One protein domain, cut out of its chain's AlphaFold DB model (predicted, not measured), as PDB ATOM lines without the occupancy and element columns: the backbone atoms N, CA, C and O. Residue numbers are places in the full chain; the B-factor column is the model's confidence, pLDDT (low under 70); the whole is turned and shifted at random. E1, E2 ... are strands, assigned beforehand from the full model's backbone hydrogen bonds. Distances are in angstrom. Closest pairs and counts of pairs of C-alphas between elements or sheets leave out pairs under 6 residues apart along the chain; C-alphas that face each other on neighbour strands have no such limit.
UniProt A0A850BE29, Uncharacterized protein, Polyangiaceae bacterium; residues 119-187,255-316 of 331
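This is residues 119 to 187 and 255 to 316 of the 331 residues of an uncharacterized protein of Polyangiaceae bacterium (UniProt A0A850BE29). A long two-stranded antiparallel ribbon, E6 and E8, runs most of the length of the domain, with a broader head at one end and a narrow arm at the other. In the head, short E7 widens the ribbon, and the hairpin of E2 and E3, with short E4 beside E2, crosses over one face of it; at the arm, the small pair E1 and E5 lies over the ribbon. The printed part has 131 residues, with no named helix and eight named strands, E1 to E8 in chain order, in antiparallel sheets E7 - E6 - E8, E3 - E2 - E4 and E1 - E5. The class is all strand, though 63 of the 131 residues are in named elements, under half. The whole is only just loose, close to compact, with a radius of gyration of the C-alphas of 17.0 A, and is elongated, spanning 57 by 34 by 21 A.

E6 covers residues 255 to 269, 44.6 A long, from C-alpha 255 at (126.002, 127.341, 176.985). E8, residues 298 to 315, is the longest strand, 49.0 A, ending with C-alpha 315 at (120.088, 125.265, 175.712). E7 is residues 279 to 283, 12.7 A. E2 is residues 128 to 135, 23.6 A, and E3 residues 143 to 150, 21.4 A. The three-residue strands are E4, residues 171 to 173, E5, residues 183 to 185, and E1, residues 119 to 121, which begins with C-alpha 119 at (130.260, 139.604, 178.114).

E6 and E8 are antiparallel at 170 degrees, with N 265 and O 302 at 2.9 A. E7 and E6 form a hairpin, with N 266 and O 281 at 2.8 A. E2 and E3 form another, with N 132 and O 146 at 2.9 A. E4 is antiparallel to E2, with N 173 and O 133 at 2.8 A. E2 is apart from E6, E7 and E8. The closest C-alphas of E3 and E8, Asn 150 and Tyr 301, are 6.3 A apart. E1 and E5 are antiparallel at 141 degrees, with N 120 and O 183 at 2.8 A. The closest C-alphas of E5 and E6, Cys 184 and Cys 256, are 6.0 A apart.

The C-alphas farthest apart, those of Asn 293 and Ala 316, are 58.3 A apart. Residues 188 to 254 are not printed, and C-alphas 187 and 255 stand 9.1 A apart across the cut. The links E3 to E4 and E7 to E8 are long. Short pairings join residues 157 to 158 to 298 to 299 of E8, and residues 171 to 172 of E4 to 288 to 289. The mean pLDDT of the printed part is 94.1, and no printed residue is under 70.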
ATOM      1  N   VAL A 119     128.907 139.672 177.545       90.44
ATOM      2  CA  VAL A 119     130.260 139.604 178.114       90.44
ATOM      3  C   VAL A 119     130.202 140.131 179.547       90.44
ATOM      4  O   VAL A 119     130.049 141.332 179.755       90.44
ATOM      5  N   LEU A 120     130.376 139.248 180.528       93.31
ATOM      6  CA  LEU A 120     130.476 139.620 181.941       93.31
ATOM      7  C   LEU A 120     131.881 140.103 182.307       93.31
ATOM      8  O   LEU A 120     132.044 141.051 183.072       93.31
ATOM      9  N   GLU A 121     132.899 139.452 181.746       95.69
ATOM     10  CA  GLU A 121     134.302 139.774 181.983       95.69
ATOM     11  C   GLU A 121     135.068 139.741 180.662       95.69
ATOM     12  O   GLU A 121     134.949 138.799 179.876       95.69
ATOM     13  N   GLN A 122     135.861 140.782 180.412       95.44
ATOM     14  CA  GLN A 122     136.703 140.861 179.221       95.44
ATOM     15  C   GLN A 122     137.922 139.935 179.363       95.44
ATOM     16  O   GLN A 122     138.519 139.880 180.440       95.44
ATOM     17  N   PRO A 123     138.343 139.243 178.292       96.88
ATOM     18  CA  PRO A 123     139.549 138.427 178.326       96.88
ATOM     19  C   PRO A 123     140.806 139.287 178.512       96.88
ATOM     20  O   PRO A 123     140.901 140.422 178.045       96.88
ATOM     21  N   ASN A 124     141.817 138.731 179.167       96.81
ATOM     22  CA  ASN A 124     143.109 139.365 179.374       96.81
ATOM     23  C   ASN A 124     144.096 138.945 178.274       96.81
ATOM     24  O   ASN A 124     144.384 137.763 178.091       96.81
ATOM     25  N   CYS A 125     144.634 139.945 177.579       97.88
ATOM     26  CA  CYS A 125     145.662 139.802 176.544       97.88
ATOM     27  C   CYS A 125     147.017 140.397 176.945       97.88
ATOM     28  O   CYS A 125     147.949 140.408 176.143       97.88
ATOM     29  N   ALA A 126     147.114 140.965 178.145       97.50
ATOM     30  CA  ALA A 126     148.285 141.673 178.629       97.50
ATOM     31  C   ALA A 126     149.334 140.738 179.237       97.50
ATOM     32  O   ALA A 126     150.476 141.159 179.369       97.50
ATOM     33  N   GLU A 127     149.000 139.492 179.575       96.44
ATOM     34  CA  GLU A 127     149.920 138.547 180.220       96.44
ATOM     35  C   GLU A 127     150.125 137.268 179.412       96.44
ATOM     36  O   GLU A 127     149.307 136.903 178.572       96.44
ATOM     37  N   GLY A 128     151.234 136.576 179.680       96.50
ATOM     38  CA  GLY A 128     151.508 135.250 179.133       96.50
ATOM     39  C   GLY A 128     152.852 135.128 178.422       96.50
ATOM     40  O   GLY A 128     153.731 135.990 178.520       96.50
ATOM     41  N   SER A 129     153.020 134.001 177.731       97.38
ATOM     42  CA  SER A 129     154.219 133.698 176.948       97.38
ATOM     43  C   SER A 129     154.076 134.205 175.517       97.38
ATOM     44  O   SER A 129     153.069 133.949 174.863       97.38
ATOM     45  N   ILE A 130     155.106 134.886 175.026       97.56
ATOM     46  CA  ILE A 130     155.178 135.471 173.687       97.56
ATOM     47  C   ILE A 130     156.298 134.732 172.949       97.56
ATOM     48  O   ILE A 130     157.477 135.048 173.152       97.56
ATOM     49  N   PRO A 131     155.983 133.705 172.143       97.38
ATOM     50  CA  PRO A 131     156.996 133.075 171.313       97.38
ATOM     51  C   PRO A 131     157.534 134.095 170.303       97.38
ATOM     52  O   PRO A 131     156.839 135.025 169.902       97.38
ATOM     53  N   THR A 132     158.782 133.943 169.890       97.12
ATOM     54  CA  THR A 132     159.375 134.790 168.851       97.12
ATOM     55  C   THR A 132     159.825 133.922 167.697       97.12
ATOM     56  O   THR A 132     160.228 132.775 167.896       97.12
ATOM     57  N   PHE A 133     159.745 134.459 166.487       97.56
ATOM     58  CA  PHE A 133     160.266 133.808 165.298       97.56
ATOM     59  C   PHE A 133     160.965 134.825 164.411       97.56
ATOM     60  O   PHE A 133     160.582 135.994 164.384       97.56
ATOM     61  N   TYR A 134     161.978 134.388 163.673       96.62
ATOM     62  CA  TYR A 134     162.814 135.282 162.885       96.62
ATOM     63  C   TYR A 134     163.314 134.652 161.580       96.62
ATOM     64  O   TYR A 134     163.179 133.449 161.343       96.62
ATOM     65  N   ASP A 135     163.844 135.500 160.699       95.44
ATOM     66  CA  ASP A 135     164.483 135.127 159.431       95.44
ATOM     67  C   ASP A 135     165.390 136.278 158.955       95.44
ATOM     68  O   ASP A 135     165.052 137.451 159.123       95.44
ATOM     69  N   ASP A 136     166.520 135.962 158.324       93.31
ATOM     70  CA  ASP A 136     167.469 136.943 157.783       93.31
ATOM     71  C   ASP A 136     167.346 137.147 156.258       93.31
ATOM     72  O   ASP A 136     168.032 138.003 155.703       93.31
ATOM     73  N   GLY A 137     166.472 136.400 155.564       86.44
ATOM     74  CA  GLY A 137     166.402 136.441 154.096       86.44
ATOM     75  C   GLY A 137     165.017 136.350 153.453       86.44
ATOM     76  O   GLY A 137     164.761 137.092 152.509       86.44
ATOM     77  N   ASN A 138     164.118 135.473 153.919       86.56
ATOM     78  CA  ASN A 138     162.907 135.127 153.150       86.56
ATOM     79  C   ASN A 138     161.606 135.765 153.665       86.56
ATOM     80  O   ASN A 138     160.540 135.447 153.141       86.56
ATOM     81  N   ALA A 139     161.666 136.647 154.671       92.00
ATOM     82  CA  ALA A 139     160.493 137.291 155.280       92.00
ATOM     83  C   ALA A 139     159.395 136.303 155.735       92.00
ATOM     84  O   ALA A 139     158.216 136.649 155.781       92.00
ATOM     85  N   THR A 140     159.779 135.064 156.066       95.56
ATOM     86  CA  THR A 140     158.838 134.017 156.507       95.56
ATOM     87  C   THR A 140     158.779 133.853 158.018       95.56
ATOM     88  O   THR A 140     157.810 133.298 158.525       95.56
ATOM     89  N   CYS A 141     159.812 134.318 158.730       97.12
ATOM     90  CA  CYS A 141     159.978 134.128 160.169       97.12
ATOM     91  C   CYS A 141     159.772 132.660 160.584       97.12
ATOM     92  O   CYS A 141     158.982 132.353 161.468       97.12
ATOM     93  N   SER A 142     160.444 131.737 159.893       96.62
ATOM     94  CA  SER A 142     160.287 130.292 160.108       96.62
ATOM     95  C   SER A 142     161.207 129.722 161.192       96.62
ATOM     96  O   SER A 142     160.986 128.598 161.644       96.62
ATOM     97  N   GLN A 143     162.229 130.467 161.630       97.38
ATOM     98  CA  GLN A 143     163.127 130.027 162.698       97.38
ATOM     99  C   GLN A 143     162.551 130.423 164.053       97.38
ATOM    100  O   GLN A 143     162.246 131.591 164.278       97.38
ATOM    101  N   ALA A 144     162.407 129.457 164.962       97.19
ATOM    102  CA  ALA A 144     161.991 129.734 166.332       97.19
ATOM    103  C   ALA A 144     163.100 130.478 167.091       97.19
ATOM    104  O   ALA A 144     164.263 130.078 167.059       97.19
ATOM    105  N   GLY A 145     162.723 131.551 167.777       94.44
ATOM    106  CA  GLY A 145     163.582 132.327 168.658       94.44
ATOM    107  C   GLY A 145     163.340 132.012 170.132       94.44
ATOM    108  O   GLY A 145     163.003 130.893 170.520       94.44
ATOM    109  N   LEU A 146     163.520 133.028 170.974       94.62
ATOM    110  CA  LEU A 146     163.223 132.949 172.402       94.62
ATOM    111  C   LEU A 146     161.711 132.929 172.658       94.62
ATOM    112  O   LEU A 146     160.921 133.405 171.843       94.62
ATOM    113  N   VAL A 147     161.316 132.442 173.830       96.19
ATOM    114  CA  VAL A 147     159.973 132.662 174.372       96.19
ATOM    115  C   VAL A 147     160.089 133.740 175.439       96.19
ATOM    116  O   VAL A 147     160.758 133.549 176.451       96.19
ATOM    117  N   LEU A 148     159.474 134.891 175.190       96.06
ATOM    118  CA  LEU A 148     159.409 135.978 176.160       96.06
ATOM    119  C   LEU A 148     158.244 135.724 177.121       96.06
ATOM    120  O   LEU A 148     157.273 135.055 176.778       96.06
ATOM    121  N   THR A 149     158.312 136.278 178.324       96.19
ATOM    122  CA  THR A 149     157.234 136.192 179.320       96.19
ATOM    123  C   THR A 149     156.838 137.595 179.759       96.19
ATOM    124  O   THR A 149     157.712 138.406 180.061       96.19
ATOM    125  N   ASN A 150     155.540 137.900 179.780       95.62
ATOM    126  CA  ASN A 150     155.008 139.168 180.288       95.62
ATOM    127  C   ASN A 150     154.168 138.918 181.537       95.62
ATOM    128  O   ASN A 150     152.946 139.032 181.517       95.62
ATOM    129  N   THR A 151     154.836 138.504 182.608       94.06
ATOM    130  CA  THR A 151     154.190 138.218 183.887       94.06
ATOM    131  C   THR A 151     155.075 138.769 185.010       94.06
ATOM    132  O   THR A 151     156.169 138.231 185.210       94.06
ATOM    133  N   PRO A 152     154.645 139.824 185.730       92.75
ATOM    134  CA  PRO A 152     153.354 140.513 185.585       92.75
ATOM    135  C   PRO A 152     153.265 141.398 184.323       92.75
ATOM    136  O   PRO A 152     154.285 141.747 183.719       92.75
ATOM    137  N   ALA A 153     152.040 141.733 183.899       94.06
ATOM    138  CA  ALA A 153     151.792 142.564 182.717       94.06
ATOM    139  C   ALA A 153     152.517 143.917 182.762       94.06
ATOM    140  O   ALA A 153     152.450 144.659 183.739       94.06
ATOM    141  N   GLY A 154     153.119 144.298 181.633       91.31
ATOM    142  CA  GLY A 154     153.614 145.659 181.401       91.31
ATOM    143  C   GLY A 154     154.924 146.002 182.115       91.31
ATOM    144  O   GLY A 154     155.347 147.164 182.073       91.31
ATOM    145  N   GLU A 155     155.573 145.016 182.726       96.31
ATOM    146  CA  GLU A 155     156.872 145.170 183.373       96.31
ATOM    147  C   GLU A 155     158.035 145.343 182.389       96.31
ATOM    148  O   GLU A 155     157.970 144.973 181.212       96.31
ATOM    149  N   CYS A 156     159.136 145.897 182.905       97.00
ATOM    150  CA  CYS A 156     160.409 146.004 182.193       97.00
ATOM    151  C   CYS A 156     161.211 144.695 182.300       97.00
ATOM    152  O   CYS A 156     162.132 144.529 183.114       97.00
ATOM    153  N   ASN A 157     160.847 143.733 181.464       96.06
ATOM    154  CA  ASN A 157     161.338 142.367 181.518       96.06
ATOM    155  C   ASN A 157     162.740 142.213 180.910       96.06
ATOM    156  O   ASN A 157     163.142 142.930 179.992       96.06
ATOM    157  N   LYS A 158     163.510 141.260 181.448       94.56
ATOM    158  CA  LYS A 158     164.823 140.859 180.916       94.56
ATOM    159  C   LYS A 158     164.672 139.733 179.900       94.56
ATOM    160  O   LYS A 158     163.855 138.839 180.099       94.56
ATOM    161  N   PHE A 159     165.499 139.735 178.857       93.38
ATOM    162  CA  PHE A 159     165.639 138.564 177.991       93.38
ATOM    163  C   PHE A 159     166.198 137.384 178.801       93.38
ATOM    164  O   PHE A 159     167.055 137.571 179.670       93.38
ATOM    165  N   THR A 160     165.688 136.179 178.543       87.75
ATOM    166  CA  THR A 160     166.172 134.943 179.169       87.75
ATOM    167  C   THR A 160     166.684 133.978 178.094       87.75
ATOM    168  O   THR A 160     166.073 133.900 177.028       87.75
ATOM    169  N   PRO A 161     167.801 133.262 178.331       85.31
ATOM    170  CA  PRO A 161     168.622 133.253 179.549       85.31
ATOM    171  C   PRO A 161     169.362 134.579 179.804       85.31
ATOM    172  O   PRO A 161     169.551 135.399 178.908       85.31
ATOM    173  N   GLU A 162     169.746 134.805 181.061       75.75
ATOM    174  CA  GLU A 162     170.415 136.037 181.485       75.75
ATOM    175  C   GLU A 162     171.743 136.240 180.739       75.75
ATOM    176  O   GLU A 162     172.518 135.303 180.564       75.75
ATOM    177  N   GLY A 163     171.988 137.469 180.277       70.38
ATOM    178  CA  GLY A 163     173.137 137.801 179.430       70.38
ATOM    179  C   GLY A 163     172.859 137.735 177.925       70.38
ATOM    180  O   GLY A 163     173.713 138.154 177.145       70.38
ATOM    181  N   TYR A 164     171.670 137.288 177.501       82.12
ATOM    182  CA  TYR A 164     171.251 137.430 176.108       82.12
ATOM    183  C   TYR A 164     170.960 138.903 175.790       82.12
ATOM    184  O   TYR A 164     170.029 139.499 176.331       82.12
ATOM    185  N   ALA A 165     171.756 139.496 174.902       80.31
ATOM    186  CA  ALA A 165     171.398 140.753 174.262       80.31
ATOM    187  C   ALA A 165     170.311 140.449 173.230       80.31
ATOM    188  O   ALA A 165     170.551 139.647 172.329       80.31
ATOM    189  N   GLY A 166     169.131 141.061 173.360       82.94
ATOM    190  CA  GLY A 166     167.985 140.875 172.469       82.94
ATOM    191  C   GLY A 166     168.251 141.420 171.069       82.94
ATOM    192  O   GLY A 166     167.672 142.428 170.686       82.94
ATOM    193  N   MET A 167     169.174 140.807 170.330       89.75
ATOM    194  CA  MET A 167     169.493 141.179 168.958       89.75
ATOM    195  C   MET A 167     168.322 140.810 168.054       89.75
ATOM    196  O   MET A 167     167.790 139.702 168.126       89.75
ATOM    197  N   LEU A 168     167.922 141.759 167.213       93.75
ATOM    198  CA  LEU A 168     166.863 141.554 166.239       93.75
ATOM    199  C   LEU A 168     167.483 141.180 164.889       93.75
ATOM    200  O   LEU A 168     168.411 141.829 164.422       93.75
ATOM    201  N   HIS A 169     166.953 140.127 164.278       94.69
ATOM    202  CA  HIS A 169     167.197 139.717 162.895       94.69
ATOM    203  C   HIS A 169     166.465 140.597 161.876       94.69
ATOM    204  O   HIS A 169     165.616 141.408 162.253       94.69
ATOM    205  N   ALA A 170     166.754 140.395 160.583       95.94
ATOM    206  CA  ALA A 170     166.180 141.204 159.503       95.94
ATOM    207  C   ALA A 170     164.643 141.148 159.444       95.94
ATOM    208  O   ALA A 170     164.016 142.119 159.027       95.94
ATOM    209  N   HIS A 171     164.035 140.038 159.870       97.12
ATOM    210  CA  HIS A 171     162.592 139.890 160.023       97.12
ATOM    211  C   HIS A 171     162.247 139.259 161.368       97.12
ATOM    212  O   HIS A 171     162.958 138.375 161.850       97.12
ATOM    213  N   GLN A 172     161.140 139.706 161.956       97.50
ATOM    214  CA  GLN A 172     160.644 139.251 163.250       97.50
ATOM    215  C   GLN A 172     159.136 139.017 163.217       97.50
ATOM    216  O   GLN A 172     158.397 139.745 162.554       97.50
ATOM    217  N   LEU A 173     158.685 138.027 163.977       97.62
ATOM    218  CA  LEU A 173     157.286 137.684 164.182       97.62
ATOM    219  C   LEU A 173     157.077 137.420 165.672       97.62
ATOM    220  O   LEU A 173     157.746 136.580 166.275       97.62
ATOM    221  N   PHE A 174     156.116 138.138 166.247       97.62
ATOM    222  CA  PHE A 174     155.714 138.003 167.643       97.62
ATOM    223  C   PHE A 174     154.221 137.656 167.683       97.62
ATOM    224  O   PHE A 174     153.384 138.554 167.533       97.62
ATOM    225  N   PRO A 175     153.834 136.374 167.814       98.00
ATOM    226  CA  PRO A 175     152.457 136.031 168.114       98.00
ATOM    227  C   PRO A 175     152.109 136.567 169.506       98.00
ATOM    228  O   PRO A 175     152.891 136.369 170.440       98.00
ATOM    229  N   PRO A 176     150.965 137.245 169.666       97.44
ATOM    230  CA  PRO A 176     150.489 137.629 170.985       97.44
ATOM    231  C   PRO A 176     150.212 136.365 171.825       97.44
ATOM    232  O   PRO A 176     149.944 135.301 171.255       97.44
ATOM    233  N   PRO A 177     150.276 136.451 173.166       97.19
ATOM    234  CA  PRO A 177     149.860 135.345 174.014       97.19
ATOM    235  C   PRO A 177     148.374 135.037 173.755       97.19
ATOM    236  O   PRO A 177     147.618 135.941 173.379       97.19
ATOM    237  N   PRO A 178     147.935 133.778 173.938       96.88
ATOM    238  CA  PRO A 178     146.516 133.460 173.870       96.88
ATOM    239  C   PRO A 178     145.751 134.259 174.939       96.88
ATOM    240  O   PRO A 178     146.300 134.490 176.022       96.88
ATOM    241  N   PRO A 179     144.500 134.673 174.668       97.25
ATOM    242  CA  PRO A 179     143.671 135.316 175.679       97.25
ATOM    243  C   PRO A 179     143.486 134.390 176.879       97.25
ATOM    244  O   PRO A 179     143.393 133.168 176.741       97.25
ATOM    245  N   THR A 180     143.415 134.981 178.063       96.75
ATOM    246  CA  THR A 180     143.154 134.269 179.318       96.75
ATOM    247  C   THR A 180     141.961 134.882 180.038       96.75
ATOM    248  O   THR A 180     141.676 136.066 179.873       96.75
ATOM    249  N   GLY A 181     141.258 134.085 180.843       95.19
ATOM    250  CA  GLY A 181     140.047 134.536 181.529       95.19
ATOM    251  C   GLY A 181     138.919 134.893 180.559       95.19
ATOM    252  O   GLY A 181     138.801 134.305 179.484       95.19
ATOM    253  N   GLY A 182     138.108 135.869 180.957       94.69
ATOM    254  CA  GLY A 182     136.876 136.227 180.270       94.69
ATOM    255  C   GLY A 182     135.709 135.337 180.689       94.69
ATOM    256  O   GLY A 182     135.865 134.148 180.971       94.69
ATOM    257  N   ALA A 183     134.525 135.931 180.727       94.50
ATOM    258  CA  ALA A 183     133.298 135.241 181.078       94.50
ATOM    259  C   ALA A 183     132.149 135.809 180.256       94.50
ATOM    260  O   ALA A 183     132.056 137.022 180.054       94.50
ATOM    261  N   CYS A 184     131.260 134.927 179.825       93.88
ATOM    262  CA  CYS A 184     130.004 135.301 179.209       93.88
ATOM    263  C   CYS A 184     128.855 134.629 179.957       93.88
ATOM    264  O   CYS A 184     129.028 133.544 180.512       93.88
ATOM    265  N   SER A 185     127.678 135.245 179.941       91.25
ATOM    266  CA  SER A 185     126.464 134.620 180.460       91.25
ATOM    267  C   SER A 185     125.329 134.692 179.468       91.25
ATOM    268  O   SER A 185     125.141 135.696 178.778       91.25
ATOM    269  N   LEU A 186     124.535 133.630 179.470       92.56
ATOM    270  CA  LEU A 186     123.321 133.535 178.696       92.56
ATOM    271  C   LEU A 186     122.223 132.958 179.577       92.56
ATOM    272  O   LEU A 186     122.384 131.891 180.167       92.56
ATOM    273  N   THR A 187     121.116 133.684 179.685       89.12
ATOM    274  CA  THR A 187     119.986 133.247 180.501       89.12
ATOM    275  C   THR A 187     119.058 132.395 179.649       89.12
ATOM    276  O   THR A 187     118.685 132.774 178.536       89.12
ATOM    277  N   GLY A 255     124.564 127.238 177.178       87.81
ATOM    278  CA  GLY A 255     126.002 127.341 176.985       87.81
ATOM    279  C   GLY A 255     126.351 128.716 176.422       87.81
ATOM    280  O   GLY A 255     125.667 129.240 175.536       87.81
ATOM    281  N   CYS A 256     127.413 129.318 176.945       91.00
ATOM    282  CA  CYS A 256     128.019 130.466 176.305       91.00
ATOM    283  C   CYS A 256     129.536 130.458 176.458       91.00
ATOM    284  O   CYS A 256     130.065 130.310 177.559       91.00
ATOM    285  N   SER A 257     130.229 130.644 175.339       92.06
ATOM    286  CA  SER A 257     131.687 130.624 175.274       92.06
ATOM    287  C   SER A 257     132.237 131.967 174.807       92.06
ATOM    288  O   SER A 257     131.738 132.542 173.836       92.06
ATOM    289  N   VAL A 258     133.310 132.429 175.450       94.94
ATOM    290  CA  VAL A 258     134.124 133.547 174.959       94.94
ATOM    291  C   VAL A 258     135.019 133.031 173.829       94.94
ATOM    292  O   VAL A 258     135.829 132.134 174.051       94.94
ATOM    293  N   ASP A 259     134.916 133.624 172.643       94.75
ATOM    294  CA  ASP A 259     135.932 133.524 171.593       94.75
ATOM    295  C   ASP A 259     136.664 134.861 171.493       94.75
ATOM    296  O   ASP A 259     136.041 135.918 171.363       94.75
ATOM    297  N   ALA A 260     137.989 134.833 171.608       96.44
ATOM    298  CA  ALA A 260     138.792 136.039 171.664       96.44
ATOM    299  C   ALA A 260     140.122 135.883 170.934       96.44
ATOM    300  O   ALA A 260     140.725 134.812 170.877       96.44
ATOM    301  N   ALA A 261     140.611 137.004 170.419       96.94
ATOM    302  CA  ALA A 261     141.934 137.124 169.839       96.94
ATOM    303  C   ALA A 261     142.661 138.296 170.487       96.94
ATOM    304  O   ALA A 261     142.085 139.363 170.720       96.94
ATOM    305  N   CYS A 262     143.946 138.101 170.753       98.00
ATOM    306  CA  CYS A 262     144.822 139.145 171.256       98.00
ATOM    307  C   CYS A 262     145.624 139.770 170.120       98.00
ATOM    308  O   CYS A 262     145.910 139.133 169.111       98.00
ATOM    309  N   GLU A 263     146.028 141.017 170.316       97.88
ATOM    310  CA  GLU A 263     147.087 141.682 169.565       97.88
ATOM    311  C   GLU A 263     147.897 142.548 170.531       97.88
ATOM    312  O   GLU A 263     147.482 142.801 171.662       97.88
ATOM    313  N   GLY A 264     149.058 143.039 170.119       97.38
ATOM    314  CA  GLY A 264     149.832 143.898 170.999       97.38
ATOM    315  C   GLY A 264     151.012 144.580 170.343       97.38
ATOM    316  O   GLY A 264     151.169 144.603 169.121       97.38
ATOM    317  N   ALA A 265     151.857 145.136 171.201       98.06
ATOM    318  CA  ALA A 265     153.139 145.705 170.839       98.06
ATOM    319  C   ALA A 265     154.229 145.180 171.776       98.06
ATOM    320  O   ALA A 265     154.051 145.138 172.995       98.06
ATOM    321  N   LEU A 266     155.369 144.812 171.200       97.81
ATOM    322  CA  LEU A 266     156.603 144.538 171.916       97.81
ATOM    323  C   LEU A 266     157.503 145.773 171.821       97.81
ATOM    324  O   LEU A 266     157.986 146.130 170.748       97.81
ATOM    325  N   GLU A 267     157.721 146.438 172.947       97.94
ATOM    326  CA  GLU A 267     158.678 147.529 173.072       97.94
ATOM    327  C   GLU A 267     160.005 146.966 173.581       97.94
ATOM    328  O   GLU A 267     160.043 146.314 174.620       97.94
ATOM    329  N   VAL A 268     161.098 147.206 172.869       97.25
ATOM    330  CA  VAL A 268     162.449 146.804 173.281       97.25
ATOM    331  C   VAL A 268     163.293 148.037 173.590       97.25
ATOM    332  O   VAL A 268     163.120 149.082 172.964       97.25
ATOM    333  N   TYR A 269     164.198 147.923 174.561       97.75
ATOM    334  CA  TYR A 269     164.955 149.045 175.120       97.75
ATOM    335  C   TYR A 269     166.431 148.707 175.258       97.75
ATOM    336  O   TYR A 269     166.798 147.567 175.548       97.75
ATOM    337  N   THR A 270     167.290 149.704 175.070       96.75
ATOM    338  CA  THR A 270     168.747 149.530 175.174       96.75
ATOM    339  C   THR A 270     169.254 149.609 176.614       96.75
ATOM    340  O   THR A 270     170.389 149.229 176.880       96.75
ATOM    341  N   ASP A 271     168.438 150.107 177.545       96.31
ATOM    342  CA  ASP A 271     168.761 150.224 178.968       96.31
ATOM    343  C   ASP A 271     167.962 149.244 179.842       96.31
ATOM    344  O   ASP A 271     167.002 148.611 179.405       96.31
ATOM    345  N   THR A 272     168.358 149.124 181.109       95.69
ATOM    346  CA  THR A 272     167.747 148.186 182.060       95.69
ATOM    347  C   THR A 272     166.450 148.680 182.697       95.69
ATOM    348  O   THR A 272     165.797 147.888 183.369       95.69
ATOM    349  N   ASN A 273     166.095 149.954 182.508       96.38
ATOM    350  CA  ASN A 273     164.941 150.601 183.134       96.38
ATOM    351  C   ASN A 273     163.810 150.891 182.134       96.38
ATOM    352  O   ASN A 273     162.821 151.516 182.503       96.38
ATOM    353  N   CYS A 274     163.949 150.452 180.878       97.38
ATOM    354  CA  CYS A 274     162.982 150.681 179.807       97.38
ATOM    355  C   CYS A 274     162.676 152.168 179.555       97.38
ATOM    356  O   CYS A 274     161.519 152.577 179.441       97.38
ATOM    357  N   THR A 275     163.720 152.996 179.465       98.00
ATOM    358  CA  THR A 275     163.586 154.458 179.317       98.00
ATOM    359  C   THR A 275     164.205 155.021 178.037       98.00
ATOM    360  O   THR A 275     163.790 156.074 177.560       98.00
ATOM    361  N   THR A 276     165.186 154.330 177.464       97.62
ATOM    362  CA  THR A 276     166.076 154.811 176.403       97.62
ATOM    363  C   THR A 276     166.146 153.803 175.254       97.62
ATOM    364  O   THR A 276     166.000 152.595 175.440       97.62
ATOM    365  N   GLY A 277     166.365 154.306 174.034       95.50
ATOM    366  CA  GLY A 277     166.567 153.459 172.853       95.50
ATOM    367  C   GLY A 277     165.358 152.585 172.514       95.50
ATOM    368  O   GLY A 277     165.532 151.470 172.031       95.50
ATOM    369  N   LYS A 278     164.146 153.077 172.799       97.31
ATOM    370  CA  LYS A 278     162.898 152.348 172.571       97.31
ATOM    371  C   LYS A 278     162.674 152.075 171.083       97.31
ATOM    372  O   LYS A 278     162.654 153.010 170.284       97.31
ATOM    373  N   LEU A 279     162.410 150.820 170.738       97.38
ATOM    374  CA  LEU A 279     161.840 150.411 169.455       97.38
ATOM    375  C   LEU A 279     160.537 149.651 169.715       97.38
ATOM    376  O   LEU A 279     160.506 148.754 170.549       97.38
ATOM    377  N   THR A 280     159.474 150.005 168.996       97.38
ATOM    378  CA  THR A 280     158.160 149.359 169.110       97.38
ATOM    379  C   THR A 280     157.923 148.461 167.900       97.38
ATOM    380  O   THR A 280     158.015 148.918 166.761       97.38
ATOM    381  N   LEU A 281     157.602 147.195 168.153       97.19
ATOM    382  CA  LEU A 281     157.310 146.169 167.155       97.19
ATOM    383  C   LEU A 281     155.871 145.686 167.356       97.19
ATOM    384  O   LEU A 281     155.458 145.427 168.484       97.19
ATOM    385  N   THR A 282     155.096 145.552 166.284       97.81
ATOM    386  CA  THR A 282     153.745 144.976 166.364       97.81
ATOM    387  C   THR A 282     153.819 143.485 166.692       97.81
ATOM    388  O   THR A 282     154.608 142.751 166.099       97.81
ATOM    389  N   ALA A 283     152.968 143.038 167.611       97.62
ATOM    390  CA  ALA A 283     152.814 141.648 168.013       97.62
ATOM    391  C   ALA A 283     151.407 141.151 167.653       97.62
ATOM    392  O   ALA A 283     150.493 141.128 168.474       97.62
ATOM    393  N   ASN A 284     151.227 140.814 166.378       95.75
ATOM    394  CA  ASN A 284     149.970 140.331 165.799       95.75
ATOM    395  C   ASN A 284     150.163 139.015 165.021       95.75
ATOM    396  O   ASN A 284     149.342 138.669 164.175       95.75
ATOM    397  N   GLY A 285     151.288 138.322 165.234       96.06
ATOM    398  CA  GLY A 285     151.617 137.086 164.518       96.06
ATOM    399  C   GLY A 285     152.026 137.262 163.049       96.06
ATOM    400  O   GLY A 285     152.164 136.266 162.348       96.06
ATOM    401  N   THR A 286     152.244 138.490 162.567       96.81
ATOM    402  CA  THR A 286     152.737 138.741 161.201       96.81
ATOM    403  C   THR A 286     154.259 138.900 161.189       96.81
ATOM    404  O   THR A 286     154.819 139.577 162.049       96.81
ATOM    405  N   CYS A 287     154.935 138.297 160.206       97.38
ATOM    406  CA  CYS A 287     156.370 138.498 159.987       97.38
ATOM    407  C   CYS A 287     156.624 139.881 159.381       97.38
ATOM    408  O   CYS A 287     156.085 140.209 158.323       97.38
ATOM    409  N   MET A 288     157.442 140.695 160.043       96.25
ATOM    410  CA  MET A 288     157.721 142.070 159.637       96.25
ATOM    411  C   MET A 288     159.226 142.330 159.546       96.25
ATOM    412  O   MET A 288     159.981 141.797 160.360       96.25
ATOM    413  N   PRO A 289     159.678 143.172 158.601       95.88
ATOM    414  CA  PRO A 289     161.075 143.574 158.533       95.88
ATOM    415  C   PRO A 289     161.460 144.451 159.732       95.88
ATOM    416  O   PRO A 289     160.696 145.322 160.155       95.88
ATOM    417  N   VAL A 290     162.677 144.265 160.239       94.81
ATOM    418  CA  VAL A 290     163.272 145.065 161.310       94.81
ATOM    419  C   VAL A 290     164.607 145.628 160.834       94.81
ATOM    420  O   VAL A 290     165.544 144.899 160.534       94.81
ATOM    421  N   ASN A 291     164.713 146.955 160.807       86.12
ATOM    422  CA  ASN A 291     165.926 147.655 160.384       86.12
ATOM    423  C   ASN A 291     166.728 148.124 161.605       86.12
ATOM    424  O   ASN A 291     166.837 149.325 161.855       86.12
ATOM    425  N   SER A 292     167.248 147.190 162.405       88.31
ATOM    426  CA  SER A 292     168.045 147.521 163.592       88.31
ATOM    427  C   SER A 292     169.171 146.519 163.819       88.31
ATOM    428  O   SER A 292     168.922 145.333 163.969       88.31
ATOM    429  N   ASN A 293     170.400 147.026 163.937       87.50
ATOM    430  CA  ASN A 293     171.568 146.265 164.401       87.50
ATOM    431  C   ASN A 293     171.858 146.536 165.890       87.50
ATOM    432  O   ASN A 293     172.992 146.416 166.353       87.50
ATOM    433  N   THR A 294     170.849 147.001 166.628       93.88
ATOM    434  CA  THR A 294     170.995 147.426 168.021       93.88
ATOM    435  C   THR A 294     170.819 146.234 168.955       93.88
ATOM    436  O   THR A 294     169.892 145.443 168.800       93.88
ATOM    437  N   ALA A 295     171.689 146.126 169.957       94.06
ATOM    438  CA  ALA A 295     171.510 145.199 171.066       94.06
ATOM    439  C   ALA A 295     170.531 145.790 172.096       94.06
ATOM    440  O   ALA A 295     170.778 146.872 172.632       94.06
ATOM    441  N   TYR A 296     169.446 145.075 172.392       96.12
ATOM    442  CA  TYR A 296     168.458 145.481 173.396       96.12
ATOM    443  C   TYR A 296     168.666 144.725 174.715       96.12
ATOM    444  O   TYR A 296     168.957 143.529 174.726       96.12
ATOM    445  N   ALA A 297     168.529 145.426 175.839       95.69
ATOM    446  CA  ALA A 297     168.734 144.893 177.184       95.69
ATOM    447  C   ALA A 297     167.425 144.433 177.844       95.69
ATOM    448  O   ALA A 297     167.432 143.509 178.661       95.69
ATOM    449  N   ARG A 298     166.306 145.089 177.513       97.00
ATOM    450  CA  ARG A 298     164.989 144.844 178.116       97.00
ATOM    451  C   ARG A 298     163.878 144.894 177.085       97.00
ATOM    452  O   ARG A 298     164.049 145.460 176.006       97.00
ATOM    453  N   TYR A 299     162.730 144.343 177.454       97.50
ATOM    454  CA  TYR A 299     161.498 144.470 176.695       97.50
ATOM    455  C   TYR A 299     160.297 144.715 177.609       97.50
ATOM    456  O   TYR A 299     160.313 144.387 178.794       97.50
ATOM    457  N   LYS A 300     159.236 145.263 177.031       97.94
ATOM    458  CA  LYS A 300     157.909 145.409 177.618       97.94
ATOM    459  C   LYS A 300     156.888 144.978 176.580       97.94
ATOM    460  O   LYS A 300     156.986 145.374 175.422       97.94
ATOM    461  N   TYR A 301     155.910 144.179 176.982       97.94
ATOM    462  CA  TYR A 301     154.794 143.828 176.111       97.94
ATOM    463  C   TYR A 301     153.517 144.531 176.568       97.94
ATOM    464  O   TYR A 301     153.200 144.566 177.761       97.94
ATOM    465  N   ILE A 302     152.807 145.110 175.601       97.81
ATOM    466  CA  ILE A 302     151.539 145.813 175.781       97.81
ATOM    467  C   ILE A 302     150.507 145.100 174.911       97.81
ATOM    468  O   ILE A 302     150.408 145.360 173.711       97.81
ATOM    469  N   GLY A 303     149.778 144.168 175.516       97.31
ATOM    470  CA  GLY A 303     148.712 143.432 174.849       97.31
ATOM    471  C   GLY A 303     147.351 144.102 175.003       97.31
ATOM    472  O   GLY A 303     147.079 144.774 175.997       97.31
ATOM    473  N   LYS A 304     146.492 143.898 174.011       97.25
ATOM    474  CA  LYS A 304     145.093 144.317 173.984       97.25
ATOM    475  C   LYS A 304     144.244 143.263 173.278       97.25
ATOM    476  O   LYS A 304     144.748 142.424 172.534       97.25
ATOM    477  N   ILE A 305     142.946 143.321 173.521       97.56
ATOM    478  CA  ILE A 305     141.965 142.472 172.852       97.56
ATOM    479  C   ILE A 305     141.803 142.990 171.419       97.56
ATOM    480  O   ILE A 305     141.457 144.155 171.224       97.56
ATOM    481  N   ALA A 306     142.072 142.140 170.430       96.88
ATOM    482  CA  ALA A 306     141.817 142.432 169.020       96.88
ATOM    483  C   ALA A 306     140.331 142.227 168.692       96.88
ATOM    484  O   ALA A 306     139.701 143.049 168.029       96.88
ATOM    485  N   SER A 307     139.770 141.130 169.200       95.25
ATOM    486  CA  SER A 307     138.352 140.798 169.123       95.25
ATOM    487  C   SER A 307     137.957 139.957 170.330       95.25
ATOM    488  O   SER A 307     138.747 139.141 170.797       95.25
ATOM    489  N   ALA A 308     136.737 140.147 170.817       94.44
ATOM    490  CA  ALA A 308     136.111 139.286 171.808       94.44
ATOM    491  C   ALA A 308     134.621 139.197 171.483       94.44
ATOM    492  O   ALA A 308     133.951 140.219 171.322       94.44
ATOM    493  N   THR A 309     134.122 137.978 171.345       92.62
ATOM    494  CA  THR A 309     132.727 137.682 171.034       92.62
ATOM    495  C   THR A 309     132.228 136.577 171.945       92.62
ATOM    496  O   THR A 309     132.953 135.622 172.208       92.62
ATOM    497  N   CYS A 310     130.984 136.684 172.394       92.56
ATOM    498  CA  CYS A 310     130.307 135.596 173.083       92.56
ATOM    499  C   CYS A 310     129.470 134.803 172.076       92.56
ATOM    500  O   CYS A 310     128.595 135.361 171.411       92.56
ATOM    501  N   GLY A 311     129.748 133.508 171.956       89.06
ATOM    502  CA  GLY A 311     128.948 132.579 171.165       89.06
ATOM    503  C   GLY A 311     127.872 131.938 172.031       89.06
ATOM    504  O   GLY A 311     128.193 131.358 173.065       89.06
ATOM    505  N   ALA A 312     126.610 132.038 171.612       87.50
ATOM    506  CA  ALA A 312     125.518 131.294 172.226       87.50
ATOM    507  C   ALA A 312     125.540 129.835 171.752       87.50
ATOM    508  O   ALA A 312     125.636 129.568 170.552       87.50
ATOM    509  N   GLU A 313     125.397 128.903 172.685       82.94
ATOM    510  CA  GLU A 313     125.142 127.495 172.394       82.94
ATOM    511  C   GLU A 313     123.668 127.168 172.653       82.94
ATOM    512  O   GLU A 313     122.955 127.899 173.345       82.94
ATOM    513  N   ALA A 314     123.186 126.071 172.065       78.62
ATOM    514  CA  ALA A 314     121.816 125.625 172.292       78.62
ATOM    515  C   ALA A 314     121.589 125.315 173.787       78.62
ATOM    516  O   ALA A 314     122.499 124.797 174.443       78.62
ATOM    517  N   PRO A 315     120.391 125.599 174.329       80.31
ATOM    518  CA  PRO A 315     120.088 125.265 175.712       80.31
ATOM    519  C   PRO A 315     120.132 123.752 175.916       80.31
ATOM    520  O   PRO A 315     119.786 122.971 175.021       80.31
ATOM    521  N   ALA A 316     120.501 123.331 177.123       81.56
ATOM    522  CA  ALA A 316     120.251 121.961 177.542       81.56
ATOM    523  C   ALA A 316     118.738 121.654 177.533       81.56
ATOM    524  O   ALA A 316     117.894 122.555 177.577       81.56
TER     525      ALA A 316